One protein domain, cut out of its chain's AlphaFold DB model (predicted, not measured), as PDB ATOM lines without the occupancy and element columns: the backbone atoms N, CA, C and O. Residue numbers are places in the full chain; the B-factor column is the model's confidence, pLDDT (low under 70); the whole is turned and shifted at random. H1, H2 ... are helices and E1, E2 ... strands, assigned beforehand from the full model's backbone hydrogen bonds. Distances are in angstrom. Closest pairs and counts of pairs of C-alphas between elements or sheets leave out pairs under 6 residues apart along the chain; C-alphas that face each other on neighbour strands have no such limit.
ATOM      1  N   ASP A  29      83.754  89.197  97.674       77.06
ATOM      2  CA  ASP A  29      82.675  88.695  96.838       77.06
ATOM      3  C   ASP A  29      83.283  87.811  95.747       77.06
ATOM      4  O   ASP A  29      83.811  88.279  94.733       77.06
ATOM      5  N   ILE A  30      83.211  86.502  95.988       78.94
ATOM      6  CA  ILE A  30      83.696  85.463  95.084       78.94
ATOM      7  C   ILE A  30      83.035  85.602  93.704       78.94
ATOM      8  O   ILE A  30      83.655  85.222  92.713       78.94
ATOM      9  N   GLN A  31      81.831  86.184  93.606       78.12
ATOM     10  CA  GLN A  31      81.186  86.446  92.321       78.12
ATOM     11  C   GLN A  31      81.942  87.529  91.541       78.12
ATOM     12  O   GLN A  31      82.492  87.244  90.474       78.12
ATOM     13  N   SER A  32      82.052  88.737  92.102       79.69
ATOM     14  CA  SER A  32      82.808  89.849  91.512       79.69
ATOM     15  C   SER A  32      84.264  89.482  91.176       79.69
ATOM     16  O   SER A  32      84.734  89.737  90.059       79.69
ATOM     17  N   ALA A  33      84.968  88.804  92.091       79.56
ATOM     18  CA  ALA A  33      86.354  88.384  91.886       79.56
ATOM     19  C   ALA A  33      86.494  87.306  90.793       79.56
ATOM     20  O   ALA A  33      87.376  87.397  89.936       79.56
ATOM     21  N   ALA A  34      85.611  86.302  90.750       81.56
ATOM     22  CA  ALA A  34      85.698  85.260  89.727       81.56
ATOM     23  C   ALA A  34      85.341  85.763  88.318       81.56
ATOM     24  O   ALA A  34      85.863  85.220  87.339       81.56
ATOM     25  N   TYR A  35      84.514  86.807  88.180       80.50
ATOM     26  CA  TYR A  35      84.270  87.443  86.881       80.50
ATOM     27  C   TYR A  35      85.439  88.316  86.429       80.50
ATOM     28  O   TYR A  35      85.950  88.105  85.324       80.50
ATOM     29  N   SER A  36      85.895  89.229  87.288       78.69
ATOM     30  CA  SER A  36      86.822  90.306  86.910       78.69
ATOM     31  C   SER A  36      88.236  89.823  86.564       78.69
ATOM     32  O   SER A  36      88.894  90.415  85.712       78.69
ATOM     33  N   TYR A  37      88.713  88.737  87.182       81.25
ATOM     34  CA  TYR A  37      90.122  88.337  87.088       81.25
ATOM     35  C   TYR A  37      90.381  87.370  85.920       81.25
ATOM     36  O   TYR A  37      89.622  86.409  85.747       81.25
ATOM     37  N   PRO A  38      91.434  87.577  85.105       83.31
ATOM     38  CA  PRO A  38      91.732  86.723  83.953       83.31
ATOM     39  C   PRO A  38      92.324  85.365  84.350       83.31
ATOM     40  O   PRO A  38      92.163  84.396  83.604       83.31
ATOM     41  N   ILE A  39      92.994  85.300  85.506       87.38
ATOM     42  CA  ILE A  39      93.735  84.139  85.997       87.38
ATOM     43  C   ILE A  39      93.303  83.847  87.441       87.38
ATOM     44  O   ILE A  39      93.335  84.724  88.305       87.38
ATOM     45  N   ILE A  40      92.894  82.604  87.699       90.06
ATOM     46  CA  ILE A  40      92.561  82.092  89.034       90.06
ATOM     47  C   ILE A  40      93.287  80.762  89.200       90.06
ATOM     48  O   ILE A  40      93.007  79.799  88.478       90.06
ATOM     49  N   LEU A  41      94.216  80.709  90.152       91.75
ATOM     50  CA  LEU A  41      95.067  79.546  90.396       91.75
ATOM     51  C   LEU A  41      94.856  79.023  91.810       91.75
ATOM     52  O   LEU A  41      94.727  79.795  92.759       91.75
ATOM     53  N   ARG A  42      94.905  77.702  91.959       92.25
ATOM     54  CA  ARG A  42      95.214  77.065  93.234       92.25
ATOM     55  C   ARG A  42      96.716  76.851  93.299       92.25
ATOM     56  O   ARG A  42      97.286  76.200  92.422       92.25
ATOM     57  N   VAL A  43      97.338  77.356  94.348       92.88
ATOM     58  CA  VAL A  43      98.783  77.318  94.550       92.88
ATOM     59  C   VAL A  43      99.125  76.719  95.909       92.88
ATOM     60  O   VAL A  43      98.306  76.702  96.832       92.88
ATOM     61  N   GLN A  44     100.350  76.226  96.038       92.25
ATOM     62  CA  GLN A  44     100.937  75.800  97.301       92.25
ATOM     63  C   GLN A  44     102.179  76.662  97.582       92.25
ATOM     64  O   GLN A  44     103.052  76.726  96.711       92.25
ATOM     65  N   PRO A  45     102.298  77.303  98.761       88.81
ATOM     66  CA  PRO A  45     103.513  78.013  99.151       88.81
ATOM     67  C   PRO A  45     104.736  77.099  99.070       88.81
ATOM     68  O   PRO A  45     104.703  75.965  99.557       88.81
ATOM     69  N   THR A  46     105.822  77.566  98.452       87.25
ATOM     70  CA  THR A  46     107.051  76.771  98.406       87.25
ATOM     71  C   THR A  46     107.853  76.978  99.681       87.25
ATOM     72  O   THR A  46     108.302  78.091  99.949       87.25
ATOM     73  N   ASN A  47     108.106  75.908 100.438       77.50
ATOM     74  CA  ASN A  47     109.031  75.946 101.574       77.50
ATOM     75  C   ASN A  47     110.495  75.899 101.082       77.50
ATOM     76  O   ASN A  47     111.234  74.945 101.328       77.50
ATOM     77  N   ILE A  48     110.889  76.913 100.306       74.75
ATOM     78  CA  ILE A  48     112.262  77.105  99.840       74.75
ATOM     79  C   ILE A  48     113.044  77.705 101.011       74.75
ATOM     80  O   ILE A  48     113.174  78.914 101.147       74.75
ATOM     81  N   ASN A  49     113.596  76.830 101.854       59.34
ATOM     82  CA  ASN A  49     114.456  77.181 102.994       59.34
ATOM     83  C   ASN A  49     115.798  77.843 102.600       59.34
ATOM     84  O   ASN A  49     116.654  78.087 103.456       59.34
ATOM     85  N   HIS A  50     116.022  78.133 101.316       57.41
ATOM     86  CA  HIS A  50     117.188  78.893 100.889       57.41
ATOM     87  C   HIS A  50     117.022  80.358 101.296       57.41
ATOM     88  O   HIS A  50     116.136  81.052 100.808       57.41
ATOM     89  N   LYS A  51     117.939  80.831 102.152       53.47
ATOM     90  CA  LYS A  51     118.077  82.220 102.634       53.47
ATOM     91  C   LYS A  51     118.484  83.221 101.534       53.47
ATOM     92  O   LYS A  51     119.253  84.146 101.786       53.47
ATOM     93  N   ILE A  52     118.018  83.018 100.306       61.94
ATOM     94  CA  ILE A  52     118.128  84.002  99.236       61.94
ATOM     95  C   ILE A  52     117.250  85.180  99.661       61.94
ATOM     96  O   ILE A  52     116.085  84.997 100.011       61.94
ATOM     97  N   LEU A  53     117.841  86.373  99.689       72.81
ATOM     98  CA  LEU A  53     117.205  87.616 100.124       72.81
ATOM     99  C   LEU A  53     116.176  88.078  99.084       72.81
ATOM    100  O   LEU A  53     116.403  89.035  98.347       72.81
ATOM    101  N   LEU A  54     115.047  87.374  99.019       73.00
ATOM    102  CA  LEU A  54     113.883  87.813  98.263       73.00
ATOM    103  C   LEU A  54     113.427  89.181  98.795       73.00
ATOM    104  O   LEU A  54     113.423  89.393 100.015       73.00
ATOM    105  N   PRO A  55     113.050  90.126  97.915       76.88
ATOM    106  CA  PRO A  55     112.466  91.381  98.358       76.88
ATOM    107  C   PRO A  55     111.198  91.078  99.166       76.88
ATOM    108  O   PRO A  55     110.455  90.156  98.835       76.88
ATOM    109  N   LYS A  56     110.943  91.864 100.222       74.56
ATOM    110  CA  LYS A  56     109.944  91.585 101.281       74.56
ATOM    111  C   LYS A  56     108.499  91.323 100.812       74.56
ATOM    112  O   LYS A  56     107.682  90.907 101.626       74.56
ATOM    113  N   ASN A  57     108.198  91.547  99.534       80.50
ATOM    114  CA  ASN A  57     106.870  91.465  98.935       80.50
ATOM    115  C   ASN A  57     106.765  90.408  97.809       80.50
ATOM    116  O   ASN A  57     105.762  90.391  97.096       80.50
ATOM    117  N   GLN A  58     107.789  89.568  97.602       83.94
ATOM    118  CA  GLN A  58     107.802  88.527  96.567       83.94
ATOM    119  C   GLN A  58     107.686  87.128  97.182       83.94
ATOM    120  O   GLN A  58     108.487  86.740  98.032       83.94
ATOM    121  N   TYR A  59     106.721  86.348  96.697       85.88
ATOM    122  CA  TYR A  59     106.450  84.986  97.148       85.88
ATOM    123  C   TYR A  59     106.584  83.995  95.993       85.88
ATOM    124  O   TYR A  59     106.030  84.210  94.916       85.88
ATOM    125  N   HIS A  60     107.275  82.880  96.232       87.75
ATOM    126  CA  HIS A  60     107.279  81.739  95.318       87.75
ATOM    127  C   HIS A  60     106.197  80.734  95.714       87.75
ATOM    128  O   HIS A  60     106.084  80.328  96.876       87.75
ATOM    129  N   VAL A  61     105.398  80.314  94.735       91.62
ATOM    130  CA  VAL A  61     104.351  79.304  94.923       91.62
ATOM    131  C   VAL A  61     104.342  78.318  93.757       91.62
ATOM    132  O   VAL A  61     104.608  78.693  92.617       91.62
ATOM    133  N   ILE A  62     104.018  77.055  94.039       91.50
ATOM    134  CA  ILE A  62     103.818  76.016  93.022       91.50
ATOM    135  C   ILE A  62     102.353  76.013  92.586       91.50
ATOM    136  O   ILE A  62     101.461  75.881  93.429       91.50
ATOM    137  N   VAL A  63     102.091  76.078  91.282       93.38
ATOM    138  CA  VAL A  63     100.747  75.924  90.707       93.38
ATOM    139  C   VAL A  63     100.271  74.477  90.877       93.38
ATOM    140  O   VAL A  63     100.941  73.537  90.456       93.38
ATOM    141  N   LYS A  64      99.101  74.274  91.492       94.19
ATOM    142  CA  LYS A  64      98.494  72.946  91.720       94.19
ATOM    143  C   LYS A  64      97.229  72.689  90.907       94.19
ATOM    144  O   LYS A  64      96.950  71.541  90.590       94.19
ATOM    145  N   GLU A  65      96.467  73.728  90.582       92.75
ATOM    146  CA  GLU A  65      95.223  73.629  89.807       92.75
ATOM    147  C   GLU A  65      95.026  74.959  89.068       92.75
ATOM    148  O   GLU A  65      95.069  76.020  89.694       92.75
ATOM    149  N   ILE A  66      94.812  74.924  87.753       91.44
ATOM    150  CA  ILE A  66      94.446  76.113  86.973       91.44
ATOM    151  C   ILE A  66      92.915  76.150  86.938       91.44
ATOM    152  O   ILE A  66      92.294  75.326  86.275       91.44
ATOM    153  N   ILE A  67      92.301  77.057  87.705       89.44
ATOM    154  CA  ILE A  67      90.835  77.127  87.862       89.44
ATOM    155  C   ILE A  67      90.214  77.975  86.744       89.44
ATOM    156  O   ILE A  67      89.159  77.636  86.212       89.44
ATOM    157  N   LYS A  68      90.872  79.080  86.381       89.69
ATOM    158  CA  LYS A  68      90.504  79.956  85.263       89.69
ATOM    159  C   LYS A  68      91.774  80.497  84.625       89.69
ATOM    160  O   LYS A  68      92.645  80.994  85.333       89.69
ATOM    161  N   MET A  69      91.845  80.456  83.301       87.00
ATOM    162  CA  MET A  69      92.850  81.167  82.516       87.00
ATOM    163  C   MET A  69      92.192  81.609  81.211       87.00
ATOM    164  O   MET A  69      91.675  80.780  80.464       87.00
ATOM    165  N   LYS A  70      92.129  82.918  80.959       82.56
ATOM    166  CA  LYS A  70      91.554  83.454  79.717       82.56
ATOM    167  C   LYS A  70      92.500  83.131  78.554       82.56
ATOM    168  O   LYS A  70      93.636  83.585  78.576       82.56
ATOM    169  N   SER A  71      92.040  82.412  77.524       63.31
ATOM    170  CA  SER A  71      92.923  81.873  76.465       63.31
ATOM    171  C   SER A  71      93.658  82.918  75.609       63.31
ATOM    172  O   SER A  71      94.465  82.545  74.769       63.31
ATOM    173  N   SER A  72      93.386  84.211  75.800       62.47
ATOM    174  CA  SER A  72      94.102  85.318  75.160       62.47
ATOM    175  C   SER A  72      95.404  85.713  75.875       62.47
ATOM    176  O   SER A  72      96.044  86.674  75.462       62.47
ATOM    177  N   SER A  73      95.777  85.064  76.984       61.53
ATOM    178  CA  SER A  73      97.072  85.294  77.633       61.53
ATOM    179  C   SER A  73      98.165  84.458  76.967       61.53
ATOM    180  O   SER A  73      98.131  83.235  77.068       61.53
ATOM    181  N   TYR A  74      99.179  85.111  76.392       60.56
ATOM    182  CA  TYR A  74     100.377  84.501  75.780       60.56
ATOM    183  C   TYR A  74     101.258  83.663  76.740       60.56
ATOM    184  O   TYR A  74     102.338  83.214  76.368       60.56
ATOM    185  N   ILE A  75     100.831  83.468  77.990       78.25
ATOM    186  CA  ILE A  75     101.593  82.790  79.037       78.25
ATOM    187  C   ILE A  75     101.149  81.326  79.110       78.25
ATOM    188  O   ILE A  75     100.054  81.020  79.588       78.25
ATOM    189  N   HIS A  76     102.022  80.411  78.688       84.00
ATOM    190  CA  HIS A  76     101.844  78.974  78.898       84.00
ATOM    191  C   HIS A  76     102.151  78.592  80.356       84.00
ATOM    192  O   HIS A  76     103.253  78.148  80.658       84.00
ATOM    193  N   LEU A  77     101.172  78.751  81.251       88.44
ATOM    194  CA  LEU A  77     101.230  78.188  82.607       88.44
ATOM    195  C   LEU A  77     100.885  76.693  82.596       88.44
ATOM    196  O   LEU A  77      99.858  76.289  82.045       88.44
ATOM    197  N   GLN A  78     101.704  75.883  83.264       91.00
ATOM    198  CA  GLN A  78     101.503  74.452  83.477       91.00
ATOM    199  C   GLN A  78     101.318  74.110  84.966       91.00
ATOM    200  O   GLN A  78     101.565  74.901  85.879       91.00
ATOM    201  N   ILE A  79     100.830  72.896  85.230       91.44
ATOM    202  CA  ILE A  79     100.698  72.380  86.597       91.44
ATOM    203  C   ILE A  79     102.089  71.982  87.109       91.44
ATOM    204  O   ILE A  79     102.811  71.236  86.454       91.44
ATOM    205  N   ASN A  80     102.393  72.397  88.338       91.12
ATOM    206  CA  ASN A  80     103.685  72.353  89.025       91.12
ATOM    207  C   ASN A  80     104.705  73.445  88.658       91.12
ATOM    208  O   ASN A  80     105.789  73.440  89.243       91.12
ATOM    209  N   ASP A  81     104.351  74.422  87.818       91.31
ATOM    210  CA  ASP A  81     105.182  75.617  87.620       91.31
ATOM    211  C   ASP A  81     105.391  76.377  88.935       91.31
ATOM    212  O   ASP A  81     104.472  76.500  89.752       91.31
ATOM    213  N   ILE A  82     106.595  76.923  89.125       88.56
ATOM    214  CA  ILE A  82     106.907  77.847  90.219       88.56
ATOM    215  C   ILE A  82     106.737  79.269  89.687       88.56
ATOM    216  O   ILE A  82     107.509  79.712  88.839       88.56
ATOM    217  N   ILE A  83     105.745  79.995  90.202       88.81
ATOM    218  CA  ILE A  83     105.493  81.392  89.828       88.81
ATOM    219  C   ILE A  83     105.961  82.347  90.928       88.81
ATOM    220  O   ILE A  83     105.927  82.016  92.117       88.81
ATOM    221  N   SER A  84     106.400  83.539  90.520       86.06
ATOM    222  CA  SER A  84     106.718  84.642  91.428       86.06
ATOM    223  C   SER A  84     105.524  85.575  91.521       86.06
ATOM    224  O   SER A  84     105.090  86.145  90.521       86.06
ATOM    225  N   ILE A  85     104.998  85.743  92.727       86.31
ATOM    226  CA  ILE A  85     103.866  86.625  92.969       86.31
ATOM    227  C   ILE A  85     104.330  87.826  93.782       86.31
ATOM    228  O   ILE A  85     104.948  87.671  94.836       86.31
ATOM    229  N   PHE A  86     104.023  89.013  93.275       82.56
ATOM    230  CA  PHE A  86     104.355  90.288  93.886       82.56
ATOM    231  C   PHE A  86     103.106  90.859  94.556       82.56
ATOM    232  O   PHE A  86     102.046  90.976  93.939       82.56
ATOM    233  N   VAL A  87     103.235  91.218  95.831       80.38
ATOM    234  CA  VAL A  87     102.202  91.956  96.561       80.38
ATOM    235  C   VAL A  87     102.524  93.442  96.445       80.38
ATOM    236  O   VAL A  87     103.513  93.925  97.010       80.38
ATOM    237  N   ALA A  88     101.719  94.167  95.670       68.19
ATOM    238  CA  ALA A  88     101.928  95.591  95.459       68.19
ATOM    239  C   ALA A  88     101.770  96.364  96.787       68.19
ATOM    240  O   ALA A  88     100.782  96.173  97.497       68.19
ATOM    241  N   PRO A  89     102.713  97.255  97.150       62.22
ATOM    242  CA  PRO A  89     102.658  98.000  98.412       62.22
ATOM    243  C   PRO A  89     101.625  99.145  98.412       62.22
ATOM    244  O   PRO A  89     101.520  99.886  99.384       62.22
ATOM    245  N   THR A  90     100.887  99.338  97.318       51.84
ATOM    246  CA  THR A  90     100.155 100.572  96.987       51.84
ATOM    247  C   THR A  90      98.793 100.738  97.665       51.84
ATOM    248  O   THR A  90      98.187 101.795  97.514       51.84
ATOM    249  N   ILE A  91      98.320  99.749  98.434       50.84
ATOM    250  CA  ILE A  91      97.061  99.824  99.209       50.84
ATOM    251  C   ILE A  91      97.316  99.603 100.717       50.84
ATOM    252  O   ILE A  91      96.471  99.091 101.451       50.84
ATOM    253  N   ILE A  92      98.509  99.974 101.201       48.28
ATOM    254  CA  ILE A  92      98.836  99.972 102.636       48.28
ATOM    255  C   ILE A  92      98.489 101.341 103.227       48.28
ATOM    256  O   ILE A  92      99.342 102.197 103.459       48.28
ATOM    257  N   GLN A 100      99.838  90.493 107.895       39.94
ATOM    258  CA  GLN A 100     100.819  89.570 108.500       39.94
ATOM    259  C   GLN A 100     100.541  88.065 108.264       39.94
ATOM    260  O   GLN A 100     101.274  87.213 108.763       39.94
ATOM    261  N   LEU A 101      99.503  87.709 107.499       42.75
ATOM    262  CA  LEU A 101      99.047  86.330 107.324       42.75
ATOM    263  C   LEU A 101      99.563  85.676 106.029       42.75
ATOM    264  O   LEU A 101      98.795  85.384 105.115       42.75
ATOM    265  N   LEU A 102     100.863  85.374 105.988       45.75
ATOM    266  CA  LEU A 102     101.422  84.373 105.062       45.75
ATOM    267  C   LEU A 102     102.328  83.333 105.752       45.75
ATOM    268  O   LEU A 102     103.072  82.614 105.092       45.75
ATOM    269  N   GLU A 103     102.175  83.147 107.068       45.59
ATOM    270  CA  GLU A 103     102.707  81.982 107.798       45.59
ATOM    271  C   GLU A 103     101.765  80.754 107.699       45.59
ATOM    272  O   GLU A 103     101.588  79.988 108.642       45.59
ATOM    273  N   ILE A 104     101.133  80.537 106.537       51.06
ATOM    274  CA  ILE A 104     100.300  79.348 106.285       51.06
ATOM    275  C   ILE A 104     101.090  78.345 105.438       51.06
ATOM    276  O   ILE A 104     100.810  78.106 104.267       51.06
ATOM    277  N   ILE A 105     102.092  77.731 106.070       52.50
ATOM    278  CA  ILE A 105     103.100  76.849 105.445       52.50
ATOM    279  C   ILE A 105     102.485  75.550 104.857       52.50
ATOM    280  O   ILE A 105     103.142  74.816 104.115       52.50
ATOM    281  N   HIS A 106     101.213  75.249 105.152       57.38
ATOM    282  CA  HIS A 106     100.598  73.938 104.891       57.38
ATOM    283  C   HIS A 106      99.245  73.943 104.159       57.38
ATOM    284  O   HIS A 106      98.697  72.865 103.921       57.38
ATOM    285  N   SER A 107      98.687  75.097 103.778       72.31
ATOM    286  CA  SER A 107      97.405  75.137 103.058       72.31
ATOM    287  C   SER A 107      97.595  75.233 101.540       72.31
ATOM    288  O   SER A 107      98.604  75.716 101.027       72.31
ATOM    289  N   ASN A 108      96.593  74.752 100.801       81.75
ATOM    290  CA  ASN A 108      96.435  75.126  99.401       81.75
ATOM    291  C   ASN A 108      95.660  76.444  99.363       81.75
ATOM    292  O   ASN A 108      94.576  76.527  99.946       81.75
ATOM    293  N   LEU A 109      96.179  77.427  98.641       87.38
ATOM    294  CA  LEU A 109      95.611  78.765  98.536       87.38
ATOM    295  C   LEU A 109      95.014  78.977  97.146       87.38
ATOM    296  O   LEU A 109      95.550  78.480  96.161       87.38
ATOM    297  N   ILE A 110      93.912  79.711  97.057       85.56
ATOM    298  CA  ILE A 110      93.339  80.207  95.806       85.56
ATOM    299  C   ILE A 110      93.720  81.674  95.677       85.56
ATOM    300  O   ILE A 110      93.477  82.464  96.590       85.56
ATOM    301  N   VAL A 111      94.315  82.021  94.540       88.06
ATOM    302  CA  VAL A 111      94.829  83.358  94.257       88.06
ATOM    303  C   VAL A 111      94.178  83.897  92.988       88.06
ATOM    304  O   VAL A 111      94.104  83.206  91.969       88.06
ATOM    305  N   PHE A 112      93.709  85.139  93.073       86.00
ATOM    306  CA  PHE A 112      93.158  85.910  91.965       86.00
ATOM    307  C   PHE A 112      94.263  86.822  91.447       86.00
ATOM    308  O   PHE A 112      94.763  87.664  92.194       86.00
ATOM    309  N   LEU A 113      94.678  86.611  90.199       84.12
ATOM    310  CA  LEU A 113      95.852  87.258  89.624       84.12
ATOM    311  C   LEU A 113      95.462  88.121  88.428       84.12
ATOM    312  O   LEU A 113      94.753  87.677  87.518       84.12
ATOM    313  N   THR A 114      95.968  89.349  88.416       81.69
ATOM    314  CA  THR A 114      96.048  90.179  87.216       81.69
ATOM    315  C   THR A 114      97.389  89.935  86.532       81.69
ATOM    316  O   THR A 114      98.438  89.833  87.170       81.69
ATOM    317  N   SER A 115      97.363  89.807  85.206       69.81
ATOM    318  CA  SER A 115      98.582  89.812  84.401       69.81
ATOM    319  C   SER A 115      99.161  91.225  84.403       69.81
ATOM    320  O   SER A 115      98.512  92.136  83.881       69.81
ATOM    321  N   SER A 116     100.371  91.402  84.940       64.25
ATOM    322  CA  SER A 116     101.141  92.619  84.679       64.25
ATOM    323  C   SER A 116     101.349  92.760  83.168       64.25
ATOM    324  O   SER A 116     101.636  91.780  82.480       64.25
ATOM    325  N   THR A 117     101.227  93.976  82.639       54.09
ATOM    326  CA  THR A 117     101.429  94.275  81.210       54.09
ATOM    327  C   THR A 117     102.906  94.267  80.790       54.09
ATOM    328  O   THR A 117     103.223  94.543  79.637       54.09
ATOM    329  N   THR A 118     103.827  93.928  81.695       56.66
ATOM    330  CA  THR A 118     105.263  93.774  81.422       56.66
ATOM    331  C   THR A 118     105.562  92.396  80.817       56.66
ATOM    332  O   THR A 118     105.802  91.424  81.536       56.66
ATOM    333  N   ILE A 119     105.558  92.341  79.482       53.22
ATOM    334  CA  ILE A 119     105.396  91.154  78.613       53.22
ATOM    335  C   ILE A 119     106.375  89.975  78.844       53.22
ATOM    336  O   ILE A 119     106.040  88.849  78.490       53.22
ATOM    337  N   ASN A 120     107.537  90.173  79.481       55.94
ATOM    338  CA  ASN A 120     108.629  89.178  79.506       55.94
ATOM    339  C   ASN A 120     108.899  88.498  80.868       55.94
ATOM    340  O   ASN A 120     109.976  87.938  81.065       55.94
ATOM    341  N   SER A 121     107.976  88.545  81.834       59.28
ATOM    342  CA  SER A 121     108.203  87.928  83.158       59.28
ATOM    343  C   SER A 121     106.949  87.285  83.753       59.28
ATOM    344  O   SER A 121     105.864  87.856  83.674       59.28
ATOM    345  N   LEU A 122     107.109  86.121  84.401       66.19
ATOM    346  CA  LEU A 122     106.078  85.402  85.180       66.19
ATOM    347  C   LEU A 122     105.780  86.102  86.523       66.19
ATOM    348  O   LEU A 122     105.733  85.471  87.582       66.19
ATOM    349  N   ASN A 123     105.621  87.423  86.463       72.00
ATOM    350  CA  ASN A 123     105.405  88.308  87.592       72.00
ATOM    351  C   ASN A 123     103.917  88.657  87.639       72.00
ATOM    352  O   ASN A 123     103.425  89.456  86.839       72.00
ATOM    353  N   PHE A 124     103.201  88.038  88.571       80.06
ATOM    354  CA  PHE A 124     101.778  88.294  88.773       80.06
ATOM    355  C   PHE A 124     101.561  89.203  89.977       80.06
ATOM    356  O   PHE A 124     102.268  89.089  90.980       80.06
ATOM    357  N   GLU A 125     100.562  90.076  89.886       76.31
ATOM    358  CA  GLU A 125     100.160  90.954  90.981       76.31
ATOM    359  C   GLU A 125      99.000  90.320  91.762       76.31
ATOM    360  O   GLU A 125      98.008  89.868  91.179       76.31
ATOM    361  N   ILE A 126      99.132  90.276  93.091       77.12
ATOM    362  CA  ILE A 126      98.016  89.984  93.996       77.12
ATOM    363  C   ILE A 126      97.272  91.282  94.303       77.12
ATOM    364  O   ILE A 126      97.851  92.212  94.858       77.12
ATOM    365  N   LEU A 127      95.966  91.286  94.027       66.06
ATOM    366  CA  LEU A 127      95.046  92.359  94.426       66.06
ATOM    367  C   LEU A 127      94.133  91.976  95.608       66.06
ATOM    368  O   LEU A 127      93.530  92.853  96.222       66.06
ATOM    369  N   TYR A 128      94.040  90.687  95.963       72.38
ATOM    370  CA  TYR A 128      93.235  90.191  97.090       72.38
ATOM    371  C   TYR A 128      93.986  89.163  97.942       72.38
ATOM    372  O   TYR A 128      94.725  88.348  97.383       72.38
ATOM    373  N   PRO A 129      93.765  89.126  99.271       74.25
ATOM    374  CA  PRO A 129      94.380  88.114 100.119       74.25
ATOM    375  C   PRO A 129      93.998  86.694  99.656       74.25
ATOM    376  O   PRO A 129      92.865  86.462  99.218       74.25
ATOM    377  N   PRO A 130      94.936  85.734  99.729       79.19
ATOM    378  CA  PRO A 130      94.708  84.376  99.256       79.19
ATOM    379  C   PRO A 130      93.639  83.659 100.093       79.19
ATOM    380  O   PRO A 130      93.660  83.706 101.321       79.19
ATOM    381  N   ILE A 131      92.722  82.946  99.433       82.38
ATOM    382  CA  ILE A 131      91.610  82.240 100.093       82.38
ATOM    383  C   ILE A 131      91.963  80.760 100.279       82.38
ATOM    384  O   ILE A 131      92.483  80.125  99.365       82.38
ATOM    385  N   GLU A 132      91.631  80.155 101.421       83.62
ATOM    386  CA  GLU A 132      91.816  78.711 101.612       83.62
ATOM    387  C   GLU A 132      91.030  77.871 100.588       83.62
ATOM    388  O   GLU A 132      89.817  78.014 100.407       83.62
ATOM    389  N   SER A 133      91.712  76.907  99.961       82.00
ATOM    390  CA  SER A 133      91.166  76.013  98.932       82.00
ATOM    391  C   SER A 133      90.257  74.901  99.496       82.00
ATOM    392  O   SER A 133      90.425  73.708  99.202       82.00
ATOM    393  N   THR A 134      89.248  75.267 100.284       85.56
ATOM    394  CA  THR A 134      88.235  74.325 100.783       85.56
ATOM    395  C   THR A 134      87.361  73.775  99.643       85.56
ATOM    396  O   THR A 134      87.206  74.390  98.586       85.56
ATOM    397  N   ILE A 135      86.743  72.604  99.845       82.38
ATOM    398  CA  ILE A 135      85.811  72.001  98.867       82.38
ATOM    399  C   ILE A 135      84.609  72.930  98.606       82.38
ATOM    400  O   ILE A 135      84.150  73.067  97.470       82.38
ATOM    401  N   ARG A 136      84.122  73.624  99.646       83.69
ATOM    402  CA  ARG A 136      82.995  74.564  99.545       83.69
ATOM    403  C   ARG A 136      83.346  75.800  98.712       83.69
ATOM    404  O   ARG A 136      82.546  76.187  97.865       83.69
ATOM    405  N   VAL A 137      84.533  76.379  98.910       83.81
ATOM    406  CA  VAL A 137      85.002  77.529  98.119       83.81
ATOM    407  C   VAL A 137      85.227  77.116  96.663       83.81
ATOM    408  O   VAL A 137      84.690  77.766  95.769       83.81
ATOM    409  N   ARG A 138      85.908  75.987  96.405       85.56
ATOM    410  CA  ARG A 138      86.127  75.486  95.033       85.56
ATOM    411  C   ARG A 138      84.823  75.217  94.283       85.56
ATOM    412  O   ARG A 138      84.660  75.713  93.174       85.56
ATOM    413  N   THR A 139      83.861  74.521  94.893       82.00
ATOM    414  CA  THR A 139      82.551  74.282  94.251       82.00
ATOM    415  C   THR A 139      81.729  75.559  94.067       82.00
ATOM    416  O   THR A 139      80.854  75.584  93.204       82.00
ATOM    417  N   HIS A 140      81.955  76.613  94.859       83.38
ATOM    418  CA  HIS A 140      81.301  77.909  94.656       83.38
ATOM    419  C   HIS A 140      81.943  78.692  93.505       83.38
ATOM    420  O   HIS A 140      81.224  79.104  92.601       83.38
ATOM    421  N   ILE A 141      83.276  78.797  93.472       82.94
ATOM    422  CA  ILE A 141      84.029  79.393  92.355       82.94
ATOM    423  C   ILE A 141      83.687  78.685  91.040       82.94
ATOM    424  O   ILE A 141      83.365  79.347  90.056       82.94
ATOM    425  N   GLN A 142      83.671  77.347  91.038       81.81
ATOM    426  CA  GLN A 142      83.238  76.564  89.882       81.81
ATOM    427  C   GLN A 142      81.816  76.930  89.460       81.81
ATOM    428  O   GLN A 142      81.628  77.215  88.291       81.81
ATOM    429  N   ARG A 143      80.834  77.009  90.371       79.81
ATOM    430  CA  ARG A 143      79.467  77.445  90.017       79.81
ATOM    431  C   ARG A 143      79.430  78.838  89.379       79.81
ATOM    432  O   ARG A 143      78.765  79.002  88.368       79.81
ATOM    433  N   VAL A 144      80.172  79.811  89.912       80.06
ATOM    434  CA  VAL A 144      80.211  81.182  89.368       80.06
ATOM    435  C   VAL A 144      80.828  81.229  87.964       80.06
ATOM    436  O   VAL A 144      80.248  81.831  87.056       80.06
ATOM    437  N   ILE A 145      81.987  80.587  87.773       79.94
ATOM    438  CA  ILE A 145      82.673  80.503  86.471       79.94
ATOM    439  C   ILE A 145      81.806  79.729  85.471       79.94
ATOM    440  O   ILE A 145      81.625  80.155  84.333       79.94
ATOM    441  N   CYS A 146      81.229  78.615  85.916       71.31
ATOM    442  CA  CYS A 146      80.411  77.698  85.133       71.31
ATOM    443  C   CYS A 146      78.917  78.056  85.125       71.31
ATOM    444  O   CYS A 146      78.100  77.170  84.880       71.31
ATOM    445  N   ASN A 147      78.537  79.328  85.294       56.34
ATOM    446  CA  ASN A 147      77.144  79.776  85.113       56.34
ATOM    447  C   ASN A 147      76.594  79.504  83.684       56.34
ATOM    448  O   ASN A 147      75.400  79.661  83.430       56.34
TER     449      ASN A 147
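What this domain is: This is residues 29 to 92 and 100 to 147 of the 678 residues of the protein "Hypothetical protein" of Didymodactylos carnosus (UniProt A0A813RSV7). You are looking at a small closed barrel of five strands, E1 to E5, with two helices, H1 and H2, packed on its outside at one end of the longest axis. At the other end the tip of a long loop, residues 49 to 54, sticks out free. The printed part has 112 residues, with H1 E1 E2 E3 E4 E5 H2 along the chain; round the ring run E1 E2 E3 E5 E4 and back to E1, a mixed barrel. The class is mixed, helices and strands, with 54 residues, under half, in named elements. The whole is compact, with a radius of gyration of the C-alphas of 13.9 A and spans of 44 by 31 by 31 A.

Where its parts are: Find C-alpha 30 at (83.696, 85.463, 95.084); from there H1 runs to residue 36, 10.0 A. E1, residues 39 to 45, covers 17.5 A. E2, residues 58 to 69, begins at (107.802, 88.527, 96.567), covers 21.8 A and bends by 97 degrees at residue 65. Next come E3, residues 82 to 87, 16.2 A, E4, residues 109 to 115, 18.2 A, and E5, residues 123 to 126. H2, residues 135 to 145, covers 15.4 A and ends at (82.673, 80.503, 86.471).

How they stand to each other: Begin with E1, E2 and E3, a meander, each strand the antiparallel neighbour of the one before; E1 and E2 form a hairpin, and so do E2 and E3. Look for N 42 and O 65 at 2.8 A, then N 59 and O 85 at 2.9 A, both within hydrogen-bond range. E3 and E5 are parallel, with N 86 and O 124 at 2.9 A. The hairpin E4 and E5 is antiparallel, with N 114 and O 125 at 3.5 A. E4 and E1 close the ring, antiparallel, with N 43 and O 109 at 2.8 A. H1 is on the barrel and outside it; its closest C-alphas to E4 are those of Ala 33 and Phe 112, 7.2 A apart. H2 is on the barrel too; its closest C-alphas to E2 are those of Gln 142 and Ile 67, 7.9 A apart. H1 and H2 touch, the same way at a steep tilt of 40 degrees, closest at the C-alphas of Gln 31 and Val 144, 6.1 A apart. In H1 and H2 every O i to N i+4 pair is within hydrogen-bond range.

The domain as a whole: The C-alphas farthest apart are those of Lys 51 and Asn 147, 44.6 A. Residues 93 to 99 are not printed; C-alphas 92 and 100 are 12.1 A apart across this cut, in the link E3 to E4. The links E1 to E2 and E2 to E3 are long. The model's mean pLDDT over the printed part is 76.3; 30 residues are under 70, among them 88 to 92, 100 to 106 and 115 to 122.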